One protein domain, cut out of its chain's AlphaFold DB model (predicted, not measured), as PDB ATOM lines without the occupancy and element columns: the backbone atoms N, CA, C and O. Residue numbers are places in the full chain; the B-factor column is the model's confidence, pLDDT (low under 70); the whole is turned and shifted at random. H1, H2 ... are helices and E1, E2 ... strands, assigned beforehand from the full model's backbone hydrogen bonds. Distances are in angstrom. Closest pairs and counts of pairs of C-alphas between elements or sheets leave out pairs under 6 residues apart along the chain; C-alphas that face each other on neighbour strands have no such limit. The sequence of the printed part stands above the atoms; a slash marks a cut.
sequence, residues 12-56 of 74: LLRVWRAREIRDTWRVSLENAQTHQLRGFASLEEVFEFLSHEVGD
ATOM      1  N   LEU A  12      15.459  41.242  41.082       87.25
ATOM      2  CA  LEU A  12      15.699  42.517  40.447       87.25
ATOM      3  C   LEU A  12      17.178  42.588  40.062       87.25
ATOM      4  O   LEU A  12      18.066  42.665  40.912       87.25
ATOM      5  N   LEU A  13      17.433  42.533  38.757       87.62
ATOM      6  CA  LEU A  13      18.770  42.635  38.184       87.62
ATOM      7  C   LEU A  13      19.085  44.098  37.866       87.62
ATOM      8  O   LEU A  13      18.378  44.742  37.092       87.62
ATOM      9  N   ARG A  14      20.171  44.621  38.434       87.94
ATOM     10  CA  ARG A  14      20.704  45.952  38.127       87.94
ATOM     11  C   ARG A  14      22.054  45.811  37.453       87.94
ATOM     12  O   ARG A  14      22.945  45.157  37.982       87.94
ATOM     13  N   VAL A  15      22.211  46.476  36.315       86.75
ATOM     14  CA  VAL A  15      23.458  46.505  35.549       86.75
ATOM     15  C   VAL A  15      23.839  47.961  35.322       86.75
ATOM     16  O   VAL A  15      23.034  48.742  34.815       86.75
ATOM     17  N   TRP A  16      25.052  48.348  35.709       87.31
ATOM     18  CA  TRP A  16      25.538  49.715  35.526       87.31
ATOM     19  C   TRP A  16      27.035  49.749  35.235       87.31
ATOM     20  O   TRP A  16      27.790  48.859  35.616       87.31
ATOM     21  N   ARG A  17      27.486  50.806  34.555       82.69
ATOM     22  CA  ARG A  17      28.910  51.046  34.297       82.69
ATOM     23  C   ARG A  17      29.494  51.911  35.400       82.69
ATOM     24  O   ARG A  17      29.090  53.062  35.564       82.69
ATOM     25  N   ALA A  18      30.465  51.377  36.132       79.38
ATOM     26  CA  ALA A  18      31.230  52.158  37.090       79.38
ATOM     27  C   ALA A  18      32.383  52.858  36.355       79.38
ATOM     28  O   ALA A  18      33.356  52.229  35.944       79.38
ATOM     29  N   ARG A  19      32.273  54.180  36.190       71.25
ATOM     30  CA  ARG A  19      33.297  55.017  35.534       71.25
ATOM     31  C   ARG A  19      34.623  55.090  36.300       71.25
ATOM     32  O   ARG A  19      35.631  55.482  35.731       71.25
ATOM     33  N   GLU A  20      34.614  54.720  37.576       66.50
ATOM     34  CA  GLU A  20      35.741  54.899  38.495       66.50
ATOM     35  C   GLU A  20      36.863  53.868  38.296       66.50
ATOM     36  O   GLU A  20      38.027  54.154  38.561       66.50
ATOM     37  N   ILE A  21      36.546  52.680  37.767       61.25
ATOM     38  CA  ILE A  21      37.527  51.614  37.537       61.25
ATOM     39  C   ILE A  21      37.322  51.077  36.121       61.25
ATOM     40  O   ILE A  21      36.553  50.144  35.900       61.25
ATOM     41  N   ARG A  22      38.022  51.675  35.152       64.88
ATOM     42  CA  ARG A  22      38.237  51.117  33.800       64.88
ATOM     43  C   ARG A  22      36.968  50.744  33.023       64.88
ATOM     44  O   ARG A  22      36.964  49.731  32.331       64.88
ATOM     45  N   ASP A  23      35.893  51.520  33.160       66.56
ATOM     46  CA  ASP A  23      34.619  51.230  32.484       66.56
ATOM     47  C   ASP A  23      34.087  49.814  32.769       66.56
ATOM     48  O   ASP A  23      33.460  49.178  31.922       66.56
ATOM     49  N   THR A  24      34.333  49.312  33.981       73.62
ATOM     50  CA  THR A  24      33.914  47.964  34.363       73.62
ATOM     51  C   THR A  24      32.403  47.934  34.570       73.62
ATOM     52  O   THR A  24      31.828  48.760  35.294       73.62
ATOM     53  N   TRP A  25      31.754  46.965  33.932       78.19
ATOM     54  CA  TRP A  25      30.353  46.658  34.179       78.19
ATOM     55  C   TRP A  25      30.208  46.050  35.571       78.19
ATOM     56  O   TRP A  25      30.924  45.128  35.939       78.19
ATOM     57  N   ARG A  26      29.300  46.606  36.365       82.75
ATOM     58  CA  ARG A  26      28.901  46.068  37.660       82.75
ATOM     59  C   ARG A  26      27.497  45.520  37.536       82.75
ATOM     60  O   ARG A  26      26.646  46.115  36.867       82.75
ATOM     61  N   VAL A  27      27.275  44.396  38.197       87.50
ATOM     62  CA  VAL A  27      25.976  43.748  38.230       87.50
ATOM     63  C   VAL A  27      25.592  43.519  39.683       87.50
ATOM     64  O   VAL A  27      26.414  43.094  40.488       87.50
ATOM     65  N   SER A  28      24.349  43.802  40.044       87.31
ATOM     66  CA  SER A  28      23.790  43.345  41.312       87.31
ATOM     67  C   SER A  28      22.467  42.657  41.090       87.31
ATOM     68  O   SER A  28      21.627  43.131  40.328       87.31
ATOM     69  N   LEU A  29      22.304  41.546  41.792       89.31
ATOM     70  CA  LEU A  29      21.077  40.784  41.857       89.31
ATOM     71  C   LEU A  29      20.481  40.985  43.248       89.31
ATOM     72  O   LEU A  29      21.129  40.703  44.255       89.31
ATOM     73  N   GLU A  30      19.258  41.492  43.301       87.38
ATOM     74  CA  GLU A  30      18.482  41.617  44.529       87.38
ATOM     75  C   GLU A  30      17.343  40.600  44.502       87.38
ATOM     76  O   GLU A  30      16.563  40.562  43.552       87.38
ATOM     77  N   ASN A  31      17.241  39.761  45.530       82.25
ATOM     78  CA  ASN A  31      16.107  38.857  45.688       82.25
ATOM     79  C   ASN A  31      14.922  39.637  46.281       82.25
ATOM     80  O   ASN A  31      15.034  40.213  47.360       82.25
ATOM     81  N   ALA A  32      13.782  39.650  45.591       78.56
ATOM     82  CA  ALA A  32      12.612  40.429  45.995       78.56
ATOM     83  C   ALA A  32      11.865  39.836  47.201       78.56
ATOM     84  O   ALA A  32      11.092  40.539  47.842       78.56
ATOM     85  N   GLN A  33      12.073  38.554  47.514       76.06
ATOM     86  CA  GLN A  33      11.450  37.892  48.662       76.06
ATOM     87  C   GLN A  33      12.278  38.055  49.937       76.06
ATOM     88  O   GLN A  33      11.722  38.242  51.015       76.06
ATOM     89  N   THR A  34      13.607  37.985  49.826       75.19
ATOM     90  CA  THR A  34      14.516  38.049  50.983       75.19
ATOM     91  C   THR A  34      15.195  39.404  51.147       75.19
ATOM     92  O   THR A  34      15.887  39.616  52.141       75.19
ATOM     93  N   HIS A  35      15.029  40.313  50.180       77.75
ATOM     94  CA  HIS A  35      15.758  41.582  50.082       77.75
ATOM     95  C   HIS A  35      17.286  41.406  50.108       77.75
ATOM     96  O   HIS A  35      18.031  42.337  50.421       77.75
ATOM     97  N   GLN A  36      17.779  40.205  49.786       81.62
ATOM     98  CA  GLN A  36      19.206  39.935  49.775       81.62
ATOM     99  C   GLN A  36      19.813  40.498  48.490       81.62
ATOM    100  O   GLN A  36      19.499  40.038  47.391       81.62
ATOM    101  N   LEU A  37      20.699  41.479  48.642       84.06
ATOM    102  CA  LEU A  37      21.437  42.090  47.544       84.06
ATOM    103  C   LEU A  37      22.826  41.463  47.430       84.06
ATOM    104  O   LEU A  37      23.596  41.443  48.392       84.06
ATOM    105  N   ARG A  38      23.152  40.968  46.237       83.56
ATOM    106  CA  ARG A  38      24.439  40.346  45.932       83.56
ATOM    107  C   ARG A  38      25.070  41.043  44.729       83.56
ATOM    108  O   ARG A  38      24.441  41.202  43.685       83.56
ATOM    109  N   GLY A  39      26.297  41.528  44.902       84.44
ATOM    110  CA  GLY A  39      27.071  42.181  43.847       84.44
ATOM    111  C   GLY A  39      27.976  41.187  43.133       84.44
ATOM    112  O   GLY A  39      28.654  40.405  43.789       84.44
ATOM    113  N   PHE A  40      28.007  41.261  41.807       83.75
ATOM    114  CA  PHE A  40      28.806  40.426  40.919       83.75
ATOM    115  C   PHE A  40      29.668  41.301  40.002       83.75
ATOM    116  O   PHE A  40      29.323  42.454  39.698       83.75
ATOM    117  N   ALA A  41      30.820  40.773  39.587       80.19
ATOM    118  CA  ALA A  41      31.717  41.466  38.668       80.19
ATOM    119  C   ALA A  41      31.306  41.245  37.206       80.19
ATOM    120  O   ALA A  41      31.535  42.126  36.379       80.19
ATOM    121  N   SER A  42      30.646  40.122  36.910       79.44
ATOM    122  CA  SER A  42      30.201  39.758  35.566       79.44
ATOM    123  C   SER A  42      28.776  39.208  35.547       79.44
ATOM    124  O   SER A  42      28.272  38.682  36.536       79.44
ATOM    125  N   LEU A  43      28.126  39.297  34.382       81.00
ATOM    126  CA  LEU A  43      26.797  38.721  34.144       81.00
ATOM    127  C   LEU A  43      26.813  37.183  34.239       81.00
ATOM    128  O   LEU A  43      25.834  36.581  34.661       81.00
ATOM    129  N   GLU A  44      27.931  36.561  33.865       84.00
ATOM    130  CA  GLU A  44      28.112  35.105  33.868       84.00
ATOM    131  C   GLU A  44      28.002  34.518  35.286       84.00
ATOM    132  O   GLU A  44      27.266  33.558  35.495       84.00
ATOM    133  N   GLU A  45      28.602  35.181  36.284       84.25
ATOM    134  CA  GLU A  45      28.493  34.793  37.701       84.25
ATOM    135  C   GLU A  45      27.044  34.863  38.217       84.25
ATOM    136  O   GLU A  45      26.634  34.067  39.060       84.25
ATOM    137  N   VAL A  46      26.243  35.806  37.702       85.38
ATOM    138  CA  VAL A  46      24.819  35.926  38.061       85.38
ATOM    139  C   VAL A  46      24.028  34.735  37.535       85.38
ATOM    140  O   VAL A  46      23.180  34.200  38.248       85.38
ATOM    141  N   PHE A  47      24.287  34.329  36.290       83.50
ATOM    142  CA  PHE A  47      23.621  33.175  35.696       83.50
ATOM    143  C   PHE A  47      24.015  31.877  36.392       83.50
ATOM    144  O   PHE A  47      23.129  31.087  36.694       83.50
ATOM    145  N   GLU A  48      25.296  31.691  36.715       86.94
ATOM    146  CA  GLU A  48      25.757  30.525  37.476       86.94
ATOM    147  C   GLU A  48      25.052  30.433  38.839       86.94
ATOM    148  O   GLU A  48      24.531  29.378  39.207       86.94
ATOM    149  N   PHE A  49      24.931  31.563  39.544       84.38
ATOM    150  CA  PHE A  49      24.202  31.636  40.808       84.38
ATOM    151  C   PHE A  49      22.713  31.283  40.658       84.38
ATOM    152  O   PHE A  49      22.189  30.484  41.435       84.38
ATOM    153  N   LEU A  50      22.028  31.852  39.661       82.81
ATOM    154  CA  LEU A  50      20.610  31.573  39.407       82.81
ATOM    155  C   LEU A  50      20.381  30.110  39.011       82.81
ATOM    156  O   LEU A  50      19.435  29.491  39.490       82.81
ATOM    157  N   SER A  51      21.249  29.544  38.171       83.38
ATOM    158  CA  SER A  51      21.188  28.135  37.782       83.38
ATOM    159  C   SER A  51      21.343  27.209  38.985       83.38
ATOM    160  O   SER A  51      20.605  26.231  39.080       83.38
ATOM    161  N   HIS A  52      22.232  27.534  39.927       83.44
ATOM    162  CA  HIS A  52      22.359  26.781  41.173       83.44
ATOM    163  C   HIS A  52      21.111  26.923  42.056       83.44
ATOM    164  O   HIS A  52      20.617  25.930  42.575       83.44
ATOM    165  N   GLU A  53      20.564  28.132  42.227       77.69
ATOM    166  CA  GLU A  53      19.396  28.340  43.099       77.69
ATOM    167  C   GLU A  53      18.120  27.671  42.561       77.69
ATOM    168  O   GLU A  53      17.301  27.163  43.327       77.69
ATOM    169  N   VAL A  54      17.952  27.658  41.236       75.69
ATOM    170  CA  VAL A  54      16.817  27.002  40.571       75.69
ATOM    171  C   VAL A  54      17.014  25.483  40.499       75.69
ATOM    172  O   VAL A  54      16.040  24.748  40.633       75.69
ATOM    173  N   GLY A  55      18.249  25.006  40.312       66.12
ATOM    174  CA  GLY A  55      18.569  23.577  40.227       66.12
ATOM    175  C   GLY A  55      18.476  22.835  41.564       66.12
ATOM    176  O   GLY A  55      17.983  21.713  41.599       66.12
ATOM    177  N   ASP A  56      18.885  23.474  42.663       59.78
ATOM    178  CA  ASP A  56      18.921  22.880  44.012       59.78
ATOM    179  C   ASP A  56      17.516  22.644  44.605       59.78
ATOM    180  O   ASP A  56      17.299  21.739  45.402       59.78
TER     181      ASP A  56
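This is residues 12 to 56 of the 74 residues of an uncharacterized protein of Anaerolineales bacterium (UniProt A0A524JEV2). A small three-stranded meander, each strand the antiparallel neighbour of the one before, has helix H1 over one face and its other face bare, making two layers; residues 51 to 56 of H1 stick out. The printed part has 45 residues, with E1, E2, E3 and H1 in that order; the sheet's order is E1, E2, E3, the class mixed. The whole is flat, 36 by 20 by 10 A, only just loose, close to compact, with a radius of gyration of the C-alphas of 11.6 A.

E1, residues 12 to 18, and E2, residues 24 to 31, form an antiparallel hairpin; N 14 and O 28 are within hydrogen-bond range, 2.8 A. E2 and E3, residues 37 to 40, form another, with N 29 and O 38 at 2.9 A. H1, residues 43 to 56, is on the sheet, its height over the sheet 11.1 A, along the strands at 11 degrees to E2 on the local plane. The closest C-alphas of E2 and H1, Val 27 and Leu 43, are 6.5 A apart. In H1 every O i to N i+4 pair is within hydrogen-bond range.

E1 begins at C-alpha 12 (15.699, 42.517, 40.447) and measures 18.6 A, E2 23.0 A and E3 10.0 A. H1 measures 20.3 A, ending at C-alpha 56 (18.921, 22.880, 44.012).

The C-alphas farthest apart, Glu 20 and Asp 56, are 36.6 A apart. The printed part has no cut, its links are tight, and pLDDT is under 70 at residues 20 to 23 and 55 to 56.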